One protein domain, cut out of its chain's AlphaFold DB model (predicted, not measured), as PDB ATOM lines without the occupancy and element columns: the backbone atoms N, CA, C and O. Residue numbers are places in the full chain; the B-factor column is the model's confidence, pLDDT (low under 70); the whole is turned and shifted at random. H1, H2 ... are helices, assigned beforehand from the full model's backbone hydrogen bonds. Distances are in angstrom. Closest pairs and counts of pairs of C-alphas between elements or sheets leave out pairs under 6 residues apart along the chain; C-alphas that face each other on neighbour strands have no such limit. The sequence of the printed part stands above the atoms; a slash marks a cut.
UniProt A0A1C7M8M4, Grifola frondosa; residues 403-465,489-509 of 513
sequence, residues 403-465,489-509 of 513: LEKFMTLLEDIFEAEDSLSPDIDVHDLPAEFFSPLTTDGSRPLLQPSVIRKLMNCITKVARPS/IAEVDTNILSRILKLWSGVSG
ATOM      1  N   LEU A 403     160.532 137.249 213.628       92.12
ATOM      2  CA  LEU A 403     159.983 138.162 214.630       92.12
ATOM      3  C   LEU A 403     160.442 139.606 214.404       92.12
ATOM      4  O   LEU A 403     159.617 140.503 214.422       92.12
ATOM      5  N   GLU A 404     161.723 139.838 214.138       92.62
ATOM      6  CA  GLU A 404     162.253 141.184 213.897       92.62
ATOM      7  C   GLU A 404     161.610 141.816 212.661       92.62
ATOM      8  O   GLU A 404     161.181 142.959 212.713       92.62
ATOM      9  N   LYS A 405     161.425 141.048 211.579       93.62
ATOM     10  CA  LYS A 405     160.699 141.534 210.390       93.62
ATOM     11  C   LYS A 405     159.243 141.880 210.687       93.62
ATOM     12  O   LYS A 405     158.680 142.763 210.052       93.62
ATOM     13  N   PHE A 406     158.612 141.128 211.589       95.25
ATOM     14  CA  PHE A 406     157.259 141.420 212.039       95.25
ATOM     15  C   PHE A 406     157.229 142.726 212.835       95.25
ATOM     16  O   PHE A 406     156.410 143.577 212.522       95.25
ATOM     17  N   MET A 407     158.152 142.906 213.782       95.50
ATOM     18  CA  MET A 407     158.256 144.124 214.590       95.50
ATOM     19  C   MET A 407     158.565 145.357 213.737       95.50
ATOM     20  O   MET A 407     157.846 146.337 213.850       95.50
ATOM     21  N   THR A 408     159.528 145.281 212.812       95.88
ATOM     22  CA  THR A 408     159.833 146.393 211.896       95.88
ATOM     23  C   THR A 408     158.620 146.768 211.045       95.88
ATOM     24  O   THR A 408     158.280 147.934 210.954       95.88
ATOM     25  N   LEU A 409     157.886 145.787 210.497       96.62
ATOM     26  CA  LEU A 409     156.667 146.084 209.736       96.62
ATOM     27  C   LEU A 409     155.591 146.772 210.595       96.62
ATOM     28  O   LEU A 409     154.806 147.553 210.069       96.62
ATOM     29  N   LEU A 410     155.506 146.448 211.887       96.62
ATOM     30  CA  LEU A 410     154.574 147.100 212.806       96.62
ATOM     31  C   LEU A 410     155.001 148.522 213.150       96.62
ATOM     32  O   LEU A 410     154.150 149.401 213.188       96.62
ATOM     33  N   GLU A 411     156.295 148.730 213.380       96.94
ATOM     34  CA  GLU A 411     156.879 150.052 213.597       96.94
ATOM     35  C   GLU A 411     156.620 150.952 212.384       96.94
ATOM     36  O   GLU A 411     156.069 152.029 212.570       96.94
ATOM     37  N   ASP A 412     156.858 150.464 211.160       97.25
ATOM     38  CA  ASP A 412     156.572 151.208 209.923       97.25
ATOM     39  C   ASP A 412     155.083 151.598 209.818       97.25
ATOM     40  O   ASP A 412     154.741 152.706 209.408       97.25
ATOM     41  N   ILE A 413     154.170 150.691 210.199       96.88
ATOM     42  CA  ILE A 413     152.723 150.966 210.198       96.88
ATOM     43  C   ILE A 413     152.365 152.021 211.248       96.88
ATOM     44  O   ILE A 413     151.557 152.904 210.967       96.88
ATOM     45  N   PHE A 414     152.924 151.921 212.453       97.25
ATOM     46  CA  PHE A 414     152.643 152.869 213.530       97.25
ATOM     47  C   PHE A 414     153.253 154.238 213.262       97.25
ATOM     48  O   PHE A 414     152.604 155.233 213.544       97.25
ATOM     49  N   GLU A 415     154.439 154.303 212.669       97.75
ATOM     50  CA  GLU A 415     155.054 155.557 212.235       97.75
ATOM     51  C   GLU A 415     154.221 156.223 211.129       97.75
ATOM     52  O   GLU A 415     153.960 157.428 211.178       97.75
ATOM     53  N   ALA A 416     153.712 155.436 210.175       96.88
ATOM     54  CA  ALA A 416     152.785 155.930 209.162       96.88
ATOM     55  C   ALA A 416     151.441 156.395 209.758       96.88
ATOM     56  O   ALA A 416     150.841 157.309 209.211       96.88
ATOM     57  N   GLU A 417     150.962 155.788 210.851       96.00
ATOM     58  CA  GLU A 417     149.734 156.193 211.560       96.00
ATOM     59  C   GLU A 417     149.958 157.449 212.419       96.00
ATOM     60  O   GLU A 417     149.157 158.378 212.366       96.00
ATOM     61  N   ASP A 418     151.056 157.504 213.177       95.94
ATOM     62  CA  ASP A 418     151.396 158.603 214.094       95.94
ATOM     63  C   ASP A 418     151.822 159.881 213.356       95.94
ATOM     64  O   ASP A 418     151.745 160.974 213.915       95.94
ATOM     65  N   SER A 419     152.265 159.763 212.101       97.06
ATOM     66  CA  SER A 419     152.600 160.912 211.248       97.06
ATOM     67  C   SER A 419     151.380 161.584 210.610       97.06
ATOM     68  O   SER A 419     151.518 162.653 210.007       97.06
ATOM     69  N   LEU A 420     150.182 161.005 210.747       96.00
ATOM     70  CA  LEU A 420     148.961 161.597 210.213       96.00
ATOM     71  C   LEU A 420     148.505 162.779 211.067       96.00
ATOM     72  O   LEU A 420     148.448 162.718 212.295       96.00
ATOM     73  N   SER A 421     148.125 163.866 210.397       96.12
ATOM     74  CA  SER A 421     147.450 164.979 211.063       96.12
ATOM     75  C   SER A 421     146.043 164.552 211.503       96.12
ATOM     76  O   SER A 421     145.392 163.802 210.776       96.12
ATOM     77  N   PRO A 422     145.530 165.041 212.648       92.56
ATOM     78  CA  PRO A 422     144.194 164.676 213.134       92.56
ATOM     79  C   PRO A 422     143.071 165.062 212.157       92.56
ATOM     80  O   PRO A 422     142.032 164.409 212.144       92.56
ATOM     81  N   ASP A 423     143.313 166.075 211.322       95.56
ATOM     82  CA  ASP A 423     142.382 166.597 210.318       95.56
ATOM     83  C   ASP A 423     142.808 166.240 208.880       95.56
ATOM     84  O   ASP A 423     142.495 166.971 207.938       95.56
ATOM     85  N   ILE A 424     143.585 165.165 208.690       96.44
ATOM     86  CA  ILE A 424     144.037 164.767 207.351       96.44
ATOM     87  C   ILE A 424     142.851 164.350 206.471       96.44
ATOM     88  O   ILE A 424     141.978 163.587 206.897       96.44
ATOM     89  N   ASP A 425     142.827 164.840 205.230       96.81
ATOM     90  CA  ASP A 425     141.830 164.421 204.251       96.81
ATOM     91  C   ASP A 425     142.103 162.983 203.783       96.81
ATOM     92  O   ASP A 425     143.244 162.526 203.686       96.81
ATOM     93  N   VAL A 426     141.036 162.262 203.445       96.31
ATOM     94  CA  VAL A 426     141.089 160.866 202.991       96.31
ATOM     95  C   VAL A 426     141.959 160.716 201.737       96.31
ATOM     96  O   VAL A 426     142.591 159.677 201.536       96.31
ATOM     97  N   HIS A 427     142.006 161.747 200.893       95.88
ATOM     98  CA  HIS A 427     142.780 161.755 199.653       95.88
ATOM     99  C   HIS A 427     144.291 161.928 199.859       95.88
ATOM    100  O   HIS A 427     145.058 161.481 199.005       95.88
ATOM    101  N   ASP A 428     144.707 162.491 200.995       96.69
ATOM    102  CA  ASP A 428     146.114 162.749 201.325       96.69
ATOM    103  C   ASP A 428     146.754 161.611 202.140       96.69
ATOM    104  O   ASP A 428     147.938 161.655 202.481       96.69
ATOM    105  N   LEU A 429     145.993 160.554 202.442       96.56
ATOM    106  CA  LEU A 429     146.506 159.378 203.138       96.56
ATOM    107  C   LEU A 429     147.567 158.646 202.289       96.56
ATOM    108  O   LEU A 429     147.347 158.384 201.101       96.56
ATOM    109  N   PRO A 430     148.699 158.217 202.882       96.88
ATOM    110  CA  PRO A 430     149.723 157.481 202.152       96.88
ATOM    111  C   PRO A 430     149.192 156.119 201.682       96.88
ATOM    112  O   PRO A 430     149.028 155.175 202.461       96.88
ATOM    113  N   ALA A 431     148.968 156.005 200.368       96.56
ATOM    114  CA  ALA A 431     148.368 154.837 199.713       96.56
ATOM    115  C   ALA A 431     149.199 153.541 199.819       96.56
ATOM    116  O   ALA A 431     148.721 152.457 199.466       96.56
ATOM    117  N   GLU A 432     150.454 153.640 200.277       96.94
ATOM    118  CA  GLU A 432     151.298 152.484 200.582       96.94
ATOM    119  C   GLU A 432     150.805 151.727 201.823       96.94
ATOM    120  O   GLU A 432     150.779 150.493 201.818       96.94
ATOM    121  N   PHE A 433     150.373 152.454 202.856       96.94
ATOM    122  CA  PHE A 433     149.968 151.881 204.140       96.94
ATOM    123  C   PHE A 433     148.459 151.806 204.300       96.94
ATOM    124  O   PHE A 433     147.941 150.796 204.792       96.94
ATOM    125  N   PHE A 434     147.752 152.833 203.833       97.12
ATOM    126  CA  PHE A 434     146.321 152.980 204.048       97.12
ATOM    127  C   PHE A 434     145.522 152.778 202.763       97.12
ATOM    128  O   PHE A 434     145.977 152.989 201.640       97.12
ATOM    129  N   SER A 435     144.312 152.268 202.941       96.31
ATOM    130  CA  SER A 435     143.364 151.986 201.880       96.31
ATOM    131  C   SER A 435     142.636 153.271 201.476       96.31
ATOM    132  O   SER A 435     142.160 153.985 202.363       96.31
ATOM    133  N   PRO A 436     142.413 153.515 200.171       95.56
ATOM    134  CA  PRO A 436     141.572 154.623 199.705       95.56
ATOM    135  C   PRO A 436     140.084 154.428 200.049       95.56
ATOM    136  O   PRO A 436     139.276 155.311 199.801       95.56
ATOM    137  N   LEU A 437     139.705 153.264 200.596       94.62
ATOM    138  CA  LEU A 437     138.352 152.980 201.096       94.62
ATOM    139  C   LEU A 437     138.116 153.500 202.524       94.62
ATOM    140  O   LEU A 437     137.072 153.224 203.110       94.62
ATOM    141  N   THR A 438     139.098 154.186 203.111       94.38
ATOM    142  CA  THR A 438     138.949 154.851 204.407       94.38
ATOM    143  C   THR A 438     137.868 155.925 204.301       94.38
ATOM    144  O   THR A 438     137.929 156.764 203.416       94.38
ATOM    145  N   THR A 439     136.877 155.910 205.189       94.06
ATOM    146  CA  THR A 439     135.818 156.938 205.221       94.06
ATOM    147  C   THR A 439     136.109 158.064 206.207       94.06
ATOM    148  O   THR A 439     135.502 159.123 206.119       94.06
ATOM    149  N   ASP A 440     136.995 157.817 207.172       92.81
ATOM    150  CA  ASP A 440     137.301 158.707 208.289       92.81
ATOM    151  C   ASP A 440     138.824 158.830 208.421       92.81
ATOM    152  O   ASP A 440     139.502 157.842 208.712       92.81
ATOM    153  N   GLY A 441     139.361 160.035 208.197       92.25
ATOM    154  CA  GLY A 441     140.797 160.317 208.294       92.25
ATOM    155  C   GLY A 441     141.370 160.051 209.689       92.25
ATOM    156  O   GLY A 441     142.536 159.684 209.813       92.25
ATOM    157  N   SER A 442     140.535 160.112 210.735       91.94
ATOM    158  CA  SER A 442     140.947 159.796 212.108       91.94
ATOM    159  C   SER A 442     141.109 158.292 212.369       91.94
ATOM    160  O   SER A 442     141.654 157.885 213.401       91.94
ATOM    161  N   ARG A 443     140.616 157.442 211.457       92.88
ATOM    162  CA  ARG A 443     140.631 155.975 211.566       92.88
ATOM    163  C   ARG A 443     140.993 155.343 210.222       92.88
ATOM    164  O   ARG A 443     140.153 154.677 209.605       92.88
ATOM    165  N   PRO A 444     142.238 155.523 209.764       95.38
ATOM    166  CA  PRO A 444     142.650 155.024 208.468       95.38
ATOM    167  C   PRO A 444     142.628 153.494 208.428       95.38
ATOM    168  O   PRO A 444     143.137 152.805 209.315       95.38
ATOM    169  N   LEU A 445     142.024 152.938 207.379       95.25
ATOM    170  CA  LEU A 445     141.977 151.495 207.165       95.25
ATOM    171  C   LEU A 445     143.280 151.041 206.508       95.25
ATOM    172  O   LEU A 445     143.727 151.646 205.539       95.25
ATOM    173  N   LEU A 446     143.873 149.940 206.970       96.31
ATOM    174  CA  LEU A 446     145.089 149.402 206.352       96.31
ATOM    175  C   LEU A 446     144.835 148.901 204.923       96.31
ATOM    176  O   LEU A 446     143.815 148.277 204.615       96.31
ATOM    177  N   GLN A 447     145.814 149.101 204.046       96.50
ATOM    178  CA  GLN A 447     145.773 148.605 202.678       96.50
ATOM    179  C   GLN A 447     145.759 147.055 202.662       96.50
ATOM    180  O   GLN A 447     146.553 146.414 203.363       96.50
ATOM    181  N   PRO A 448     144.958 146.395 201.796       95.31
ATOM    182  CA  PRO A 448     144.922 144.930 201.711       95.31
ATOM    183  C   PRO A 448     146.269 144.252 201.405       95.31
ATOM    184  O   PRO A 448     146.428 143.048 201.619       95.31
ATOM    185  N   SER A 449     147.238 144.976 200.839       96.81
ATOM    186  CA  SER A 449     148.588 144.448 200.601       96.81
ATOM    187  C   SER A 449     149.400 144.366 201.901       96.81
ATOM    188  O   SER A 449     150.021 143.331 202.161       96.81
ATOM    189  N   VAL A 450     149.300 145.386 202.759       96.56
ATOM    190  CA  VAL A 450     149.932 145.440 204.083       96.56
ATOM    191  C   VAL A 450     149.331 144.391 205.007       96.56
ATOM    192  O   VAL A 450     150.078 143.626 205.614       96.56
ATOM    193  N   ILE A 451     148.003 144.238 205.014       95.44
ATOM    194  CA  ILE A 451     147.324 143.180 205.781       95.44
ATOM    195  C   ILE A 451     147.859 141.793 205.384       95.44
ATOM    196  O   ILE A 451     148.192 140.978 206.244       95.44
ATOM    197  N   ARG A 452     148.028 141.521 204.081       95.69
ATOM    198  CA  ARG A 452     148.620 140.257 203.600       95.69
ATOM    199  C   ARG A 452     150.082 140.088 204.024       95.69
ATOM    200  O   ARG A 452     150.470 138.977 204.391       95.69
ATOM    201  N   LYS A 453     150.901 141.148 203.974       95.88
ATOM    202  CA  LYS A 453     152.295 141.122 204.464       95.88
ATOM    203  C   LYS A 453     152.336 140.797 205.961       95.88
ATOM    204  O   LYS A 453     153.045 139.875 206.360       95.88
ATOM    205  N   LEU A 454     151.511 141.476 206.751       95.12
ATOM    206  CA  LEU A 454     151.411 141.304 208.195       95.12
ATOM    207  C   LEU A 454     150.927 139.896 208.560       95.12
ATOM    208  O   LEU A 454     151.545 139.226 209.385       95.12
ATOM    209  N   MET A 455     149.925 139.372 207.852       94.81
ATOM    210  CA  MET A 455     149.460 137.994 208.036       94.81
ATOM    211  C   MET A 455     150.512 136.943 207.676       94.81
ATOM    212  O   MET A 455     150.651 135.930 208.370       94.81
ATOM    213  N   ASN A 456     151.304 137.189 206.632       95.06
ATOM    214  CA  ASN A 456     152.438 136.335 206.292       95.06
ATOM    215  C   ASN A 456     153.523 136.366 207.379       95.06
ATOM    216  O   ASN A 456     154.087 135.315 207.693       95.06
ATOM    217  N   CYS A 457     153.813 137.532 207.959       94.06
ATOM    218  CA  CYS A 457     154.747 137.661 209.078       94.06
ATOM    219  C   CYS A 457     154.229 136.929 210.324       94.06
ATOM    220  O   CYS A 457     154.945 136.081 210.855       94.06
ATOM    221  N   ILE A 458     152.964 137.129 210.704       93.19
ATOM    222  CA  ILE A 458     152.323 136.407 211.816       93.19
ATOM    223  C   ILE A 458     152.390 134.899 211.588       93.19
ATOM    224  O   ILE A 458     152.809 134.168 212.475       93.19
ATOM    225  N   THR A 459     152.082 134.412 210.385       92.81
ATOM    226  CA  THR A 459     152.169 132.976 210.073       92.81
ATOM    227  C   THR A 459     153.597 132.443 210.228       92.81
ATOM    228  O   THR A 459     153.788 131.305 210.655       92.81
ATOM    229  N   LYS A 460     154.622 133.237 209.891       91.69
ATOM    230  CA  LYS A 460     156.029 132.844 210.066       91.69
ATOM    231  C   LYS A 460     156.454 132.830 211.536       91.69
ATOM    232  O   LYS A 460     157.203 131.934 211.909       91.69
ATOM    233  N   VAL A 461     155.975 133.777 212.340       92.06
ATOM    234  CA  VAL A 461     156.283 133.879 213.780       92.06
ATOM    235  C   VAL A 461     155.491 132.857 214.603       92.06
ATOM    236  O   VAL A 461     156.022 132.264 215.539       92.06
ATOM    237  N   ALA A 462     154.231 132.611 214.241       90.12
ATOM    238  CA  ALA A 462     153.335 131.681 214.924       90.12
ATOM    239  C   ALA A 462     153.632 130.215 214.593       90.12
ATOM    240  O   ALA A 462     153.272 129.329 215.368       90.12
ATOM    241  N   ARG A 463     154.285 129.932 213.455       86.00
ATOM    242  CA  ARG A 463     154.697 128.568 213.110       86.00
ATOM    243  C   ARG A 463     155.623 128.042 214.207       86.00
ATOM    244  O   ARG A 463     156.720 128.578 214.372       86.00
ATOM    245  N   PRO A 464     155.238 126.963 214.915       77.19
ATOM    246  CA  PRO A 464     156.131 126.319 215.857       77.19
ATOM    247  C   PRO A 464     157.375 125.911 215.078       77.19
ATOM    248  O   PRO A 464     157.276 125.102 214.153       77.19
ATOM    249  N   SER A 465     158.525 126.513 215.395       68.62
ATOM    250  CA  SER A 465     159.797 126.149 214.776       68.62
ATOM    251  C   SER A 465     160.038 124.675 215.086       68.62
ATOM    252  O   SER A 465     160.373 124.293 216.210       68.62
ATOM    253  N   ILE A 489     156.259 134.861 219.472       88.06
ATOM    254  CA  ILE A 489     155.150 135.826 219.582       88.06
ATOM    255  C   ILE A 489     154.898 136.301 221.026       88.06
ATOM    256  O   ILE A 489     154.399 137.396 221.229       88.06
ATOM    257  N   ALA A 490     155.278 135.501 222.028       88.38
ATOM    258  CA  ALA A 490     155.165 135.846 223.446       88.38
ATOM    259  C   ALA A 490     156.086 137.001 223.884       88.38
ATOM    260  O   ALA A 490     155.924 137.512 224.984       88.38
ATOM    261  N   GLU A 491     157.067 137.378 223.059       90.25
ATOM    262  CA  GLU A 491     157.951 138.521 223.313       90.25
ATOM    263  C   GLU A 491     157.388 139.836 222.757       90.25
ATOM    264  O   GLU A 491     157.952 140.894 223.022       90.25
ATOM    265  N   VAL A 492     156.296 139.787 221.986       93.56
ATOM    266  CA  VAL A 492     155.639 140.992 221.467       93.56
ATOM    267  C   VAL A 492     154.906 141.680 222.614       93.56
ATOM    268  O   VAL A 492     154.128 141.040 223.323       93.56
ATOM    269  N   ASP A 493     155.147 142.981 222.787       95.19
ATOM    270  CA  ASP A 493     154.513 143.755 223.852       95.19
ATOM    271  C   ASP A 493     152.981 143.769 223.697       95.19
ATOM    272  O   ASP A 493     152.428 143.870 222.596       95.19
ATOM    273  N   THR A 494     152.282 143.698 224.826       95.50
ATOM    274  CA  THR A 494     150.813 143.677 224.870       95.50
ATOM    275  C   THR A 494     150.233 144.986 224.332       95.50
ATOM    276  O   THR A 494     149.188 144.969 223.684       95.50
ATOM    277  N   ASN A 495     150.938 146.106 224.520       96.06
ATOM    278  CA  ASN A 495     150.546 147.413 223.982       96.06
ATOM    279  C   ASN A 495     150.593 147.454 222.447       96.06
ATOM    280  O   ASN A 495     149.728 148.039 221.799       96.06
ATOM    281  N   ILE A 496     151.585 146.793 221.850       95.56
ATOM    282  CA  ILE A 496     151.711 146.683 220.393       95.56
ATOM    283  C   ILE A 496     150.558 145.840 219.843       95.56
ATOM    284  O   ILE A 496     149.904 146.222 218.872       95.56
ATOM    285  N   LEU A 497     150.254 144.718 220.503       93.75
ATOM    286  CA  LEU A 497     149.134 143.854 220.125       93.75
ATOM    287  C   LEU A 497     147.780 144.562 220.250       93.75
ATOM    288  O   LEU A 497     146.949 144.430 219.351       93.75
ATOM    289  N   SER A 498     147.550 145.326 221.321       94.81
ATOM    290  CA  SER A 498     146.298 146.067 221.504       94.81
ATOM    291  C   SER A 498     146.115 147.148 220.434       94.81
ATOM    292  O   SER A 498     145.015 147.287 219.893       94.81
ATOM    293  N   ARG A 499     147.193 147.844 220.049       94.00
ATOM    294  CA  ARG A 499     147.178 148.831 218.961       94.00
ATOM    295  C   ARG A 499     146.866 148.190 217.602       94.00
ATOM    296  O   ARG A 499     145.999 148.684 216.886       94.00
ATOM    297  N   ILE A 500     147.457 147.033 217.287       92.94
ATOM    298  CA  ILE A 500     147.127 146.270 216.062       92.94
ATOM    299  C   ILE A 500     145.664 145.829 216.062       92.94
ATOM    300  O   ILE A 500     144.978 145.951 215.048       92.94
ATOM    301  N   LEU A 501     145.171 145.316 217.191       91.25
ATOM    302  CA  LEU A 501     143.777 144.893 217.315       91.25
ATOM    303  C   LEU A 501     142.813 146.066 217.125       91.25
ATOM    304  O   LEU A 501     141.758 145.879 216.523       91.25
ATOM    305  N   LYS A 502     143.181 147.271 217.574       91.00
ATOM    306  CA  LYS A 502     142.414 148.499 217.329       91.00
ATOM    307  C   LYS A 502     142.392 148.878 215.842       91.00
ATOM    308  O   LYS A 502     141.333 149.231 215.330       91.00
ATOM    309  N   LEU A 503     143.519 148.742 215.138       89.62
ATOM    310  CA  LEU A 503     143.582 148.939 213.681       89.62
ATOM    311  C   LEU A 503     142.727 147.909 212.923       89.62
ATOM    312  O   LEU A 503     142.122 148.222 211.900       89.62
ATOM    313  N   TRP A 504     142.649 146.674 213.423       85.56
ATOM    314  CA  TRP A 504     141.861 145.603 212.808       85.56
ATOM    315  C   TRP A 504     140.372 145.667 213.126       85.56
ATOM    316  O   TRP A 504     139.555 145.339 212.269       85.56
ATOM    317  N   SER A 505     139.991 146.080 214.334       84.88
ATOM    318  CA  SER A 505     138.583 146.146 214.731       84.88
ATOM    319  C   SER A 505     137.802 147.175 213.915       84.88
ATOM    320  O   SER A 505     136.620 146.958 213.653       84.88
ATOM    321  N   GLY A 506     138.472 148.219 213.413       75.94
ATOM    322  CA  GLY A 506     137.901 149.138 212.425       75.94
ATOM    323  C   GLY A 506     137.486 148.457 211.112       75.94
ATOM    324  O   GLY A 506     136.544 148.904 210.466       75.94
ATOM    325  N   VAL A 507     138.122 147.340 210.741       68.00
ATOM    326  CA  VAL A 507     137.835 146.604 209.495       68.00
ATOM    327  C   VAL A 507     136.612 145.689 209.639       68.00
ATOM    328  O   VAL A 507     135.859 145.505 208.683       68.00
ATOM    329  N   SER A 508     136.372 145.125 210.827       60.88
ATOM    330  CA  SER A 508     135.314 144.122 211.043       60.88
ATOM    331  C   SER A 508     133.887 144.665 210.915       60.88
ATOM    332  O   SER A 508     132.970 143.880 210.690       60.88
ATOM    333  N   GLY A 509     133.685 145.985 210.986       60.88
ATOM    334  CA  GLY A 509     132.370 146.598 210.752       60.88
ATOM    335  C   GLY A 509     131.845 146.431 209.318       60.88
ATOM    336  O   GLY A 509     130.645 146.550 209.094       60.88
TER     337      GLY A 509
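AT A GLANCE: This is residues 403 to 465 and 489 to 509 of the 513 residues of a protein of Grifola frondosa (UniProt A0A1C7M8M4). Two helices, H1 and H2, form a helical hairpin spread as a narrow V, closest where H1 starts and more open toward the wide loop of residues 419 to 447 that joins them. The third helix, H3, is set slantwise over one side of this hairpin, near H1 but touching neither helix, and the loop makes one end of the long axis. The printed part has 84 residues with three named helices in the order H1, H2, H3 and no named strand; the class is all helix. It is compact, with a radius of gyration of the C-alphas of 13.2 A, yet elongated in outline, spanning 43 by 23 by 21 A.

HOW THE PARTS SIT: Start with H1, residues 403 to 418, and look from it to H2, residues 448 to 462. They touch, with 8 pairs of C-alphas within 8 A, and the closest C-alphas are those of Phe 406 and Cys 457, 5.4 A apart. H1 touches H2 with residues 403 to 409 alone. The two run opposite ways at a shallow tilt of 34 degrees, only just short of steep, and form a helical hairpin. Now find H3, residues 494 to 508: it touches no helix, but H1 and H3 are near each other, with 13 pairs of C-alphas within 10 A. H2 and H3 are apart. In H1 and H2 every O i to N i+4 pair is within hydrogen-bond range; in H3, 8 of 11 are.

IN THESE COORDINATES: Find C-alpha 403 at (159.983, 138.162, 214.630); from there H1, residues 403 to 418, runs 22.2 A to C-alpha 418. After it, residues 419 to 447 hold no named element, and their C-alphas lie 6 to 19 A from the mean of all C-alphas. Pick up H2, residues 448 to 462, at C-alpha 448, (144.922, 144.930, 201.711); it is 20.5 A from first to last C-alpha. Past the cut, H3, residues 494 to 508, covers 20.8 A and ends at C-alpha 508, (135.314, 144.122, 211.043).

THE WHOLE: The two C-alphas farthest apart are those of Asp 423 and Ser 465, at 44.3 A. Between residues 465 and 489 you meet a cut: residues 466 to 488 are not printed, and C-alphas 465 and 489 are 11.8 A apart. The link from H1 to H2, 29 residues, is long; the link from H2 to H3 runs across the cut. Read the B-factor column for the model's confidence: the mean pLDDT of the printed part is 92.6, and it is under 70 at residue 465 and residues 507 to 509.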